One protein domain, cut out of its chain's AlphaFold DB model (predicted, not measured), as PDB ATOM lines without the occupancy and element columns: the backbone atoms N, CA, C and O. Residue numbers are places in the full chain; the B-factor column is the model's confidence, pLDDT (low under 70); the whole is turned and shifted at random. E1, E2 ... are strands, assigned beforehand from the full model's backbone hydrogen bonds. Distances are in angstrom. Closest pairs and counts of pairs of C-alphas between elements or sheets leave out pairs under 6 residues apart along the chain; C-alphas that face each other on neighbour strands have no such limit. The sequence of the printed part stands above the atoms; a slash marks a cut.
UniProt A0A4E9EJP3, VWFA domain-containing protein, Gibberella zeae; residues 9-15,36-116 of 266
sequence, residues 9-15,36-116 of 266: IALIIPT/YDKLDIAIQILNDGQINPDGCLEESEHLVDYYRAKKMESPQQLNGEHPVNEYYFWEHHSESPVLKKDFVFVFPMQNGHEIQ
ATOM      1  N   ILE A   9     -29.640  45.390  44.763       81.88
ATOM      2  CA  ILE A   9     -29.757  45.211  46.212       81.88
ATOM      3  C   ILE A   9     -28.974  43.956  46.588       81.88
ATOM      4  O   ILE A   9     -29.149  42.927  45.948       81.88
ATOM      5  N   ALA A  10     -28.154  44.018  47.635       85.44
ATOM      6  CA  ALA A  10     -27.486  42.844  48.191       85.44
ATOM      7  C   ALA A  10     -28.149  42.428  49.510       85.44
ATOM      8  O   ALA A  10     -28.268  43.236  50.435       85.44
ATOM      9  N   LEU A  11     -28.567  41.168  49.607       86.12
ATOM     10  CA  LEU A  11     -28.865  40.500  50.869       86.12
ATOM     11  C   LEU A  11     -27.570  39.879  51.387       86.12
ATOM     12  O   LEU A  11     -26.997  39.020  50.724       86.12
ATOM     13  N   ILE A  12     -27.127  40.308  52.569       85.81
ATOM     14  CA  ILE A  12     -25.892  39.825  53.190       85.81
ATOM     15  C   ILE A  12     -26.227  39.203  54.542       85.81
ATOM     16  O   ILE A  12     -26.748  39.885  55.428       85.81
ATOM     17  N   ILE A  13     -25.895  37.926  54.715       86.56
ATOM     18  CA  ILE A  13     -25.918  37.229  56.003       86.56
ATOM     19  C   ILE A  13     -24.460  36.972  56.397       86.56
ATOM     20  O   ILE A  13     -23.845  36.028  55.895       86.56
ATOM     21  N   PRO A  14     -23.872  37.827  57.250       84.00
ATOM     22  CA  PRO A  14     -22.477  37.691  57.626       84.00
ATOM     23  C   PRO A  14     -22.290  36.559  58.642       84.00
ATOM     24  O   PRO A  14     -23.077  36.392  59.574       84.00
ATOM     25  N   THR A  15     -21.195  35.822  58.505       81.06
ATOM     26  CA  THR A  15     -20.758  34.786  59.457       81.06
ATOM     27  C   THR A  15     -20.060  35.362  60.682       81.06
ATOM     28  O   THR A  15     -19.975  34.707  61.722       81.06
ATOM     29  N   TYR A  36     -30.928  21.532  64.764       74.31
ATOM     30  CA  TYR A  36     -31.121  21.357  63.331       74.31
ATOM     31  C   TYR A  36     -29.828  20.852  62.692       74.31
ATOM     32  O   TYR A  36     -28.732  21.232  63.106       74.31
ATOM     33  N   ASP A  37     -29.970  20.017  61.670       83.38
ATOM     34  CA  ASP A  37     -28.894  19.429  60.867       83.38
ATOM     35  C   ASP A  37     -28.572  20.241  59.603       83.38
ATOM     36  O   ASP A  37     -27.546  20.011  58.965       83.38
ATOM     37  N   LYS A  38     -29.407  21.230  59.270       86.25
ATOM     38  CA  LYS A  38     -29.279  22.067  58.074       86.25
ATOM     39  C   LYS A  38     -29.727  23.508  58.297       86.25
ATOM     40  O   LYS A  38     -30.387  23.830  59.286       86.25
ATOM     41  N   LEU A  39     -29.366  24.364  57.349       86.88
ATOM     42  CA  LEU A  39     -29.731  25.770  57.264       86.88
ATOM     43  C   LEU A  39     -30.153  26.078  55.824       86.88
ATOM     44  O   LEU A  39     -29.337  26.459  54.988       86.88
ATOM     45  N   ASP A  40     -31.443  25.908  55.554       88.94
ATOM     46  CA  ASP A  40     -32.025  26.270  54.265       88.94
ATOM     47  C   ASP A  40     -32.406  27.759  54.267       88.94
ATOM     48  O   ASP A  40     -32.996  28.255  55.233       88.94
ATOM     49  N   ILE A  41     -32.092  28.475  53.187       89.38
ATOM     50  CA  ILE A  41     -32.436  29.894  53.025       89.38
ATOM     51  C   ILE A  41     -33.378  30.018  51.834       89.38
ATOM     52  O   ILE A  41     -32.995  29.727  50.707       89.38
ATOM     53  N   ALA A  42     -34.600  30.488  52.084       89.62
ATOM     54  CA  ALA A  42     -35.572  30.792  51.042       89.62
ATOM     55  C   ALA A  42     -35.677  32.307  50.849       89.62
ATOM     56  O   ALA A  42     -35.940  33.055  51.793       89.62
ATOM     57  N   ILE A  43     -35.502  32.753  49.611       88.38
ATOM     58  CA  ILE A  43     -35.586  34.153  49.214       88.38
ATOM     59  C   ILE A  43     -36.798  34.308  48.306       88.38
ATOM     60  O   ILE A  43     -36.908  33.648  47.273       88.38
ATOM     61  N   GLN A  44     -37.702  35.201  48.698       88.06
ATOM     62  CA  GLN A  44     -38.933  35.483  47.968       88.06
ATOM     63  C   GLN A  44     -38.977  36.961  47.636       88.06
ATOM     64  O   GLN A  44     -38.826  37.798  48.530       88.06
ATOM     65  N   ILE A  45     -39.201  37.288  46.367       85.38
ATOM     66  CA  ILE A  45     -39.265  38.683  45.942       85.38
ATOM     67  C   ILE A  45     -40.479  38.931  45.079       85.38
ATOM     68  O   ILE A  45     -40.716  38.220  44.108       85.38
ATOM     69  N   LEU A  46     -41.232  39.969  45.437       86.00
ATOM     70  CA  LEU A  46     -42.366  40.443  44.664       86.00
ATOM     71  C   LEU A  46     -41.901  40.894  43.274       86.00
ATOM     72  O   LEU A  46     -41.032  41.755  43.158       86.00
ATOM     73  N   ASN A  47     -42.504  40.333  42.229       85.12
ATOM     74  CA  ASN A  47     -42.336  40.797  40.863       85.12
ATOM     75  C   ASN A  47     -43.229  42.020  40.622       85.12
ATOM     76  O   ASN A  47     -44.389  41.898  40.235       85.12
ATOM     77  N   ASP A  48     -42.675  43.206  40.843       83.62
ATOM     78  CA  ASP A  48     -43.291  44.491  40.498       83.62
ATOM     79  C   ASP A  48     -42.791  45.046  39.147       83.62
ATOM     80  O   ASP A  48     -43.071  46.191  38.795       83.62
ATOM     81  N   GLY A  49     -42.050  44.229  38.387       84.00
ATOM     82  CA  GLY A  49     -41.444  44.592  37.106       84.00
ATOM     83  C   GLY A  49     -40.097  45.313  37.206       84.00
ATOM     84  O   GLY A  49     -39.479  45.544  36.173       84.00
ATOM     85  N   GLN A  50     -39.610  45.638  38.408       85.56
ATOM     86  CA  GLN A  50     -38.382  46.427  38.566       85.56
ATOM     87  C   GLN A  50     -37.113  45.579  38.670       85.56
ATOM     88  O   GLN A  50     -36.015  46.088  38.471       85.56
ATOM     89  N   ILE A  51     -37.238  44.291  38.990       84.69
ATOM     90  CA  ILE A  51     -36.103  43.382  39.202       84.69
ATOM     91  C   ILE A  51     -35.776  42.617  37.922       84.69
ATOM     92  O   ILE A  51     -36.671  42.203  37.180       84.69
ATOM     93  N   ASN A  52     -34.482  42.410  37.682       85.38
ATOM     94  CA  ASN A  52     -33.978  41.498  36.666       85.38
ATOM     95  C   ASN A  52     -33.667  40.126  37.307       85.38
ATOM     96  O   ASN A  52     -32.573  39.949  37.847       85.38
ATOM     97  N   PRO A  53     -34.591  39.148  37.257       81.38
ATOM     98  CA  PRO A  53     -34.392  37.845  37.894       81.38
ATOM     99  C   PRO A  53     -33.278  37.020  37.236       81.38
ATOM    100  O   PRO A  53     -32.626  36.231  37.913       81.38
ATOM    101  N   ASP A  54     -33.041  37.216  35.935       80.31
ATOM    102  CA  ASP A  54     -32.028  36.480  35.170       80.31
ATOM    103  C   ASP A  54     -30.606  37.001  35.443       80.31
ATOM    104  O   ASP A  54     -29.625  36.329  35.134       80.31
ATOM    105  N   GLY A  55     -30.489  38.205  36.015       77.12
ATOM    106  CA  GLY A  55     -29.220  38.798  36.434       77.12
ATOM    107  C   GLY A  55     -28.860  38.538  37.897       77.12
ATOM    108  O   GLY A  55     -27.803  38.989  38.332       77.12
ATOM    109  N   CYS A  56     -29.724  37.874  38.673       78.00
ATOM    110  CA  CYS A  56     -29.447  37.583  40.077       78.00
ATOM    111  C   CYS A  56     -28.192  36.715  40.217       78.00
ATOM    112  O   CYS A  56     -28.045  35.700  39.533       78.00
ATOM    113  N   LEU A  57     -27.302  37.115  41.121       78.31
ATOM    114  CA  LEU A  57     -26.001  36.489  41.324       78.31
ATOM    115  C   LEU A  57     -25.799  36.218  42.811       78.31
ATOM    116  O   LEU A  57     -26.012  37.090  43.652       78.31
ATOM    117  N   GLU A  58     -25.368  35.004  43.123       79.94
ATOM    118  CA  GLU A  58     -24.785  34.687  44.417       79.94
ATOM    119  C   GLU A  58     -23.270  34.936  44.302       79.94
ATOM    120  O   GLU A  58     -22.624  34.447  43.374       79.94
ATOM    121  N   GLU A  59     -22.725  35.785  45.178       80.25
ATOM    122  CA  GLU A  59     -21.330  36.257  45.102       80.25
ATOM    123  C   GLU A  59     -20.399  35.572  46.116       80.25
ATOM    124  O   GLU A  59     -19.210  35.890  46.187       80.25
ATOM    125  N   SER A  60     -20.917  34.642  46.917       75.69
ATOM    126  CA  SER A  60     -20.197  33.995  48.021       75.69
ATOM    127  C   SER A  60     -20.003  32.482  47.864       75.69
ATOM    128  O   SER A  60     -19.583  31.810  48.811       75.69
ATOM    129  N   GLU A  61     -20.194  31.975  46.644       79.75
ATOM    130  CA  GLU A  61     -20.000  30.589  46.205       79.75
ATOM    131  C   GLU A  61     -21.004  29.577  46.790       79.75
ATOM    132  O   GLU A  61     -20.798  28.363  46.682       79.75
ATOM    133  N   HIS A  62     -22.097  30.034  47.405       81.25
ATOM    134  CA  HIS A  62     -23.205  29.167  47.802       81.25
ATOM    135  C   HIS A  62     -24.065  28.802  46.590       81.25
ATOM    136  O   HIS A  62     -24.437  29.645  45.778       81.25
ATOM    137  N   LEU A  63     -24.440  27.525  46.482       78.06
ATOM    138  CA  LEU A  63     -25.375  27.080  45.448       78.06
ATOM    139  C   LEU A  63     -26.788  27.549  45.791       78.06
ATOM    140  O   LEU A  63     -27.270  27.311  46.901       78.06
ATOM    141  N   VAL A  64     -27.437  28.202  44.832       78.88
ATOM    142  CA  VAL A  64     -28.802  28.704  44.969       78.88
ATOM    143  C   VAL A  64     -29.610  28.292  43.748       78.88
ATOM    144  O   VAL A  64     -29.262  28.631  42.616       78.88
ATOM    145  N   ASP A  65     -30.705  27.582  43.987       81.94
ATOM    146  CA  ASP A  65     -31.613  27.124  42.948       81.94
ATOM    147  C   ASP A  65     -32.681  28.186  42.680       81.94
ATOM    148  O   ASP A  65     -33.373  28.644  43.592       81.94
ATOM    149  N   TYR A  66     -32.827  28.585  41.413       79.44
ATOM    150  CA  TYR A  66     -33.870  29.514  40.984       79.44
ATOM    151  C   TYR A  66     -35.133  28.763  40.564       79.44
ATOM    152  O   TYR A  66     -35.140  27.988  39.603       79.44
ATOM    153  N   TYR A  67     -36.240  29.081  41.226       73.25
ATOM    154  CA  TYR A  67     -37.567  28.630  40.848       73.25
ATOM    155  C   TYR A  67     -38.325  29.803  40.226       73.25
ATOM    156  O   TYR A  67     -38.597  30.820  40.866       73.25
ATOM    157  N   ARG A  68     -38.666  29.648  38.938       66.25
ATOM    158  CA  ARG A  68     -39.379  30.653  38.139       66.25
ATOM    159  C   ARG A  68     -40.620  31.180  38.868       66.25
ATOM    160  O   ARG A  68     -41.291  30.437  39.583       66.25
ATOM    161  N   ALA A  69     -40.922  32.446  38.589       71.56
ATOM    162  CA  ALA A  69     -42.069  33.208  39.055       71.56
ATOM    163  C   ALA A  69     -43.338  32.372  39.338       71.56
ATOM    164  O   ALA A  69     -43.884  31.718  38.442       71.56
ATOM    165  N   LYS A  70     -43.817  32.404  40.588       77.50
ATOM    166  CA  LYS A  70     -45.076  31.778  41.020       77.50
ATOM    167  C   LYS A  70     -46.071  32.850  41.440       77.50
ATOM    168  O   LYS A  70     -45.723  33.792  42.145       77.50
ATOM    169  N   LYS A  71     -47.330  32.676  41.039       76.12
ATOM    170  CA  LYS A  71     -48.446  33.495  41.519       76.12
ATOM    171  C   LYS A  71     -48.912  32.985  42.875       76.12
ATOM    172  O   LYS A  71     -49.292  31.822  42.982       76.12
ATOM    173  N   MET A  72     -48.863  33.837  43.892       70.56
ATOM    174  CA  MET A  72     -49.208  33.505  45.271       70.56
ATOM    175  C   MET A  72     -49.969  34.656  45.929       70.56
ATOM    176  O   MET A  72     -49.845  35.817  45.538       70.56
ATOM    177  N   GLU A  73     -50.784  34.324  46.924       69.06
ATOM    178  CA  GLU A  73     -51.453  35.319  47.758       69.06
ATOM    179  C   GLU A  73     -50.418  36.070  48.607       69.06
ATOM    180  O   GLU A  73     -49.463  35.473  49.109       69.06
ATOM    181  N   SER A  74     -50.592  37.388  48.749       61.81
ATOM    182  CA  SER A  74     -49.695  38.218  49.560       61.81
ATOM    183  C   SER A  74     -49.592  37.691  51.006       61.81
ATOM    184  O   SER A  74     -50.627  37.591  51.673       61.81
ATOM    185  N   PRO A  75     -48.378  37.428  51.539       58.62
ATOM    186  CA  PRO A  75     -48.189  36.914  52.902       58.62
ATOM    187  C   PRO A  75     -48.598  37.881  54.025       58.62
ATOM    188  O   PRO A  75     -48.631  37.490  55.189       58.62
ATOM    189  N   GLN A  76     -48.847  39.159  53.714       55.38
ATOM    190  CA  GLN A  76     -49.003  40.218  54.711       55.38
ATOM    191  C   GLN A  76     -50.150  41.172  54.361       55.38
ATOM    192  O   GLN A  76     -49.906  42.258  53.846       55.38
ATOM    193  N   GLN A  77     -51.392  40.808  54.695       55.56
ATOM    194  CA  GLN A  77     -52.448  41.775  55.030       55.56
ATOM    195  C   GLN A  77     -53.405  41.186  56.073       55.56
ATOM    196  O   GLN A  77     -53.826  40.040  55.964       55.56
ATOM    197  N   LEU A  78     -53.741  41.984  57.094       49.47
ATOM    198  CA  LEU A  78     -54.555  41.556  58.235       49.47
ATOM    199  C   LEU A  78     -56.074  41.719  58.023       49.47
ATOM    200  O   LEU A  78     -56.812  41.382  58.936       49.47
ATOM    201  N   ASN A  79     -56.543  42.266  56.891       48.78
ATOM    202  CA  ASN A  79     -57.968  42.369  56.520       48.78
ATOM    203  C   ASN A  79     -58.117  42.960  55.100       48.78
ATOM    204  O   ASN A  79     -57.866  44.150  54.911       48.78
ATOM    205  N   GLY A  80     -58.549  42.160  54.120       54.34
ATOM    206  CA  GLY A  80     -58.825  42.599  52.739       54.34
ATOM    207  C   GLY A  80     -58.574  41.500  51.700       54.34
ATOM    208  O   GLY A  80     -57.881  40.535  52.004       54.34
ATOM    209  N   GLU A  81     -59.166  41.628  50.502       51.22
ATOM    210  CA  GLU A  81     -58.949  40.710  49.367       51.22
ATOM    211  C   GLU A  81     -57.451  40.477  49.129       51.22
ATOM    212  O   GLU A  81     -56.687  41.436  49.073       51.22
ATOM    213  N   HIS A  82     -57.035  39.216  48.977       57.56
ATOM    214  CA  HIS A  82     -55.644  38.857  48.709       57.56
ATOM    215  C   HIS A  82     -55.325  39.103  47.226       57.56
ATOM    216  O   HIS A  82     -55.747  38.303  46.382       57.56
ATOM    217  N   PRO A  83     -54.580  40.163  46.853       64.75
ATOM    218  CA  PRO A  83     -54.101  40.271  45.488       64.75
ATOM    219  C   PRO A  83     -53.164  39.093  45.219       64.75
ATOM    220  O   PRO A  83     -52.228  38.823  45.980       64.75
ATOM    221  N   VAL A  84     -53.446  38.369  44.138       72.25
ATOM    222  CA  VAL A  84     -52.557  37.330  43.631       72.25
ATOM    223  C   VAL A  84     -51.373  38.034  42.981       72.25
ATOM    224  O   VAL A  84     -51.483  38.569  41.877       72.25
ATOM    225  N   ASN A  85     -50.253  38.032  43.688       81.62
ATOM    226  CA  ASN A  85     -49.014  38.656  43.263       81.62
ATOM    227  C   ASN A  85     -48.078  37.601  42.675       81.62
ATOM    228  O   ASN A  85     -48.107  36.431  43.056       81.62
ATOM    229  N   GLU A  86     -47.249  37.998  41.721       85.12
ATOM    230  CA  GLU A  86     -46.206  37.134  41.181       85.12
ATOM    231  C   GLU A  86     -44.919  37.331  41.985       85.12
ATOM    232  O   GLU A  86     -44.551  38.462  42.286       85.12
ATOM    233  N   TYR A  87     -44.250  36.241  42.353       86.19
ATOM    234  CA  TYR A  87     -43.024  36.266  43.147       86.19
ATOM    235  C   TYR A  87     -41.947  35.398  42.512       86.19
ATOM    236  O   TYR A  87     -42.228  34.278  42.085       86.19
ATOM    237  N   TYR A  88     -40.713  35.886  42.510       87.88
ATOM    238  CA  TYR A  88     -39.522  35.107  42.196       87.88
ATOM    239  C   TYR A  88     -39.009  34.384  43.445       87.88
ATOM    240  O   TYR A  88     -39.049  34.948  44.542       87.88
ATOM    241  N   PHE A  89     -38.529  33.150  43.271       88.31
ATOM    242  CA  PHE A  89     -38.099  32.282  44.365       88.31
ATOM    243  C   PHE A  89     -36.686  31.768  44.145       88.31
ATOM    244  O   PHE A  89     -36.371  31.234  43.082       88.31
ATOM    245  N   TRP A  90     -35.874  31.855  45.189       89.19
ATOM    246  CA  TRP A  90     -34.565  31.227  45.247       89.19
ATOM    247  C   TRP A  90     -34.428  30.445  46.541       89.19
ATOM    248  O   TRP A  90     -34.856  30.920  47.594       89.19
ATOM    249  N   GLU A  91     -33.829  29.264  46.469       90.00
ATOM    250  CA  GLU A  91     -33.585  28.433  47.645       90.00
ATOM    251  C   GLU A  91     -32.119  28.007  47.689       90.00
ATOM    252  O   GLU A  91     -31.554  27.534  46.706       90.00
ATOM    253  N   HIS A  92     -31.496  28.205  48.843       88.69
ATOM    254  CA  HIS A  92     -30.217  27.611  49.193       88.69
ATOM    255  C   HIS A  92     -30.477  26.434  50.125       88.69
ATOM    256  O   HIS A  92     -31.155  26.599  51.143       88.69
ATOM    257  N   HIS A  93     -29.892  25.285  49.803       89.06
ATOM    258  CA  HIS A  93     -29.923  24.102  50.652       89.06
ATOM    259  C   HIS A  93     -28.525  23.786  51.164       89.06
ATOM    260  O   HIS A  93     -27.581  23.674  50.379       89.06
ATOM    261  N   SER A  94     -28.397  23.612  52.477       85.12
ATOM    262  CA  SER A  94     -27.123  23.281  53.104       85.12
ATOM    263  C   SER A  94     -27.141  21.879  53.716       85.12
ATOM    264  O   SER A  94     -28.152  21.397  54.223       85.12
ATOM    265  N   GLU A  95     -25.979  21.228  53.729       84.69
ATOM    266  CA  GLU A  95     -25.766  19.965  54.455       84.69
ATOM    267  C   GLU A  95     -25.378  20.190  55.930       84.69
ATOM    268  O   GLU A  95     -25.053  19.249  56.649       84.69
ATOM    269  N   SER A  96     -25.307  21.451  56.368       83.25
ATOM    270  CA  SER A  96     -24.800  21.833  57.685       83.25
ATOM    271  C   SER A  96     -25.593  23.009  58.246       83.25
ATOM    272  O   SER A  96     -25.882  23.951  57.507       83.25
ATOM    273  N   PRO A  97     -25.877  23.046  59.558       84.69
ATOM    274  CA  PRO A  97     -26.654  24.127  60.161       84.69
ATOM    275  C   PRO A  97     -25.862  25.438  60.317       84.69
ATOM    276  O   PRO A  97     -26.329  26.366  60.973       84.69
ATOM    277  N   VAL A  98     -24.647  25.519  59.762       82.38
ATOM    278  CA  VAL A  98     -23.741  26.661  59.907       82.38
ATOM    279  C   VAL A  98     -23.229  27.111  58.542       82.38
ATOM    280  O   VAL A  98     -22.693  26.313  57.770       82.38
ATOM    281  N   LEU A  99     -23.322  28.417  58.278       83.38
ATOM    282  CA  LEU A  99     -22.657  29.055  57.143       83.38
ATOM    283  C   LEU A  99     -21.144  29.111  57.386       83.38
ATOM    284  O   LEU A  99     -20.682  29.657  58.386       83.38
ATOM    285  N   LYS A 100     -20.356  28.555  56.459       81.25
ATOM    286  CA  LYS A 100     -18.878  28.583  56.526       81.25
ATOM    287  C   LYS A 100     -18.275  29.904  56.045       81.25
ATOM    288  O   LYS A 100     -17.134  30.209  56.377       81.25
ATOM    289  N   LYS A 101     -19.023  30.636  55.224       84.50
ATOM    290  CA  LYS A 101     -18.694  31.939  54.646       84.50
ATOM    291  C   LYS A 101     -19.964  32.777  54.632       84.50
ATOM    292  O   LYS A 101     -21.056  32.215  54.734       84.50
ATOM    293  N   ASP A 102     -19.811  34.087  54.497       87.75
ATOM    294  CA  ASP A 102     -20.942  35.001  54.337       87.75
ATOM    295  C   ASP A 102     -21.851  34.526  53.200       87.75
ATOM    296  O   ASP A 102     -21.382  33.867  52.277       87.75
ATOM    297  N   PHE A 103     -23.143  34.812  53.294       88.62
ATOM    298  CA  PHE A 103     -24.087  34.580  52.207       88.62
ATOM    299  C   PHE A 103     -24.452  35.934  51.603       88.62
ATOM    300  O   PHE A 103     -25.043  36.769  52.288       88.62
ATOM    301  N   VAL A 104     -24.065  36.161  50.353       89.12
ATOM    302  CA  VAL A 104     -24.228  37.404  49.600       89.12
ATOM    303  C   VAL A 104     -25.021  37.092  48.344       89.12
ATOM    304  O   VAL A 104     -24.521  36.467  47.410       89.12
ATOM    305  N   PHE A 105     -26.266  37.549  48.323       88.81
ATOM    306  CA  PHE A 105     -27.147  37.397  47.177       88.81
ATOM    307  C   PHE A 105     -27.520  38.766  46.622       88.81
ATOM    308  O   PHE A 105     -28.085  39.598  47.338       88.81
ATOM    309  N   VAL A 106     -27.206  39.003  45.352       88.31
ATOM    310  CA  VAL A 106     -27.399  40.285  44.678       88.31
ATOM    311  C   VAL A 106     -28.552  40.193  43.688       88.31
ATOM    312  O   VAL A 106     -28.578  39.340  42.802       88.31
ATOM    313  N   PHE A 107     -29.493  41.124  43.819       87.31
ATOM    314  CA  PHE A 107     -30.639  41.299  42.934       87.31
ATOM    315  C   PHE A 107     -30.440  42.572  42.106       87.31
ATOM    316  O   PHE A 107     -30.592  43.671  42.655       87.31
ATOM    317  N   PRO A 108     -30.101  42.478  40.811       86.94
ATOM    318  CA  PRO A 108     -30.034  43.653  39.960       86.94
ATOM    319  C   PRO A 108     -31.432  44.170  39.607       86.94
ATOM    320  O   PRO A 108     -32.399  43.422  39.446       86.94
ATOM    321  N   MET A 109     -31.523  45.482  39.452       85.31
ATOM    322  CA  MET A 109     -32.665  46.176  38.881       85.31
ATOM    323  C   MET A 109     -32.659  46.020  37.359       85.31
ATOM    324  O   MET A 109     -31.611  45.864  36.731       85.31
ATOM    325  N   GLN A 110     -33.840  46.063  36.748       85.12
ATOM    326  CA  GLN A 110     -33.956  46.212  35.304       85.12
ATOM    327  C   GLN A 110     -33.403  47.570  34.865       85.12
ATOM    328  O   GLN A 110     -33.441  48.553  35.604       85.12
ATOM    329  N   ASN A 111     -32.918  47.639  33.626       80.31
ATOM    330  CA  ASN A 111     -32.417  48.887  33.058       80.31
ATOM    331  C   ASN A 111     -33.487  49.987  33.119       80.31
ATOM    332  O   ASN A 111     -34.622  49.781  32.692       80.31
ATOM    333  N   GLY A 112     -33.105  51.165  33.616       77.81
ATOM    334  CA  GLY A 112     -34.014  52.299  33.808       77.81
ATOM    335  C   GLY A 112     -34.758  52.304  35.147       77.81
ATOM    336  O   GLY A 112     -35.481  53.262  35.416       77.81
ATOM    337  N   HIS A 113     -34.563  51.286  35.989       80.38
ATOM    338  CA  HIS A 113     -35.015  51.283  37.377       80.38
ATOM    339  C   HIS A 113     -33.849  51.582  38.320       80.38
ATOM    340  O   HIS A 113     -32.781  50.978  38.229       80.38
ATOM    341  N   GLU A 114     -34.078  52.513  39.242       77.00
ATOM    342  CA  GLU A 114     -33.119  52.924  40.265       77.00
ATOM    343  C   GLU A 114     -33.679  52.615  41.651       77.00
ATOM    344  O   GLU A 114     -34.888  52.701  41.899       77.00
ATOM    345  N   ILE A 115     -32.795  52.289  42.586       80.12
ATOM    346  CA  ILE A 115     -33.194  52.064  43.975       80.12
ATOM    347  C   ILE A 115     -33.464  53.420  44.627       80.12
ATOM    348  O   ILE A 115     -32.611  54.301  44.622       80.12
ATOM    349  N   GLN A 116     -34.619  53.574  45.265       81.06
ATOM    350  CA  GLN A 116     -34.967  54.806  45.973       81.06
ATOM    351  C   GLN A 116     -34.664  54.717  47.471       81.06
ATOM    352  O   GLN A 116     -34.703  53.646  48.088       81.06
TER     353      GLN A 116
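What this domain is: This is residues 9 to 15 and 36 to 116 of the 266 residues of the protein "VWFA domain-containing protein" of Gibberella zeae (UniProt A0A4E9EJP3). With little regular structure, the model pairs a strongly twisted three-stranded sheet, E2, E4, E3, with a separate two-stranded ribbon, E1 and E5; the loop of residues 47 to 64 bridges them, its residues 57 to 58 pairing with E5. The printed part has 88 residues, 35 of them in five named strands, E1 to E5, with no named helix: all strand, both sheets antiparallel. It is only just loose, close to compact, with radius of gyration of the C-alphas 14.8 A and spans of 41 by 33 by 23 A.

Where its parts are: E4, residues 84 to 92, is 25.0 A long, starting at C-alpha 84 (-52.557, 37.330, 43.631). E3, residues 65 to 73, is 22.0 A and bends by 64 degrees at residue 68. E2, residues 41 to 46, is 16.7 A; E5, residues 103 to 108, 16.4 A; E1, residues 9 to 13, 13.2 A, from C-alpha 9 (-29.757, 45.211, 46.212).

How they stand to each other: Inner strand E4 has N 90 and O 43 of E2 2.9 A apart, and forms a hairpin with E3, N 67 and O 89 being 2.8 A apart. E1 and E5 are antiparallel at 171 degrees, N 11 and O 105 being 2.8 A apart. E2 and E5 are apart.

The domain as a whole: Residues 16 to 35 are cut out, a gap of 17.4 A between C-alphas 15 and 36. E2 to E3 is a long link. Residues 68 and 73 to 83 have pLDDT under 70.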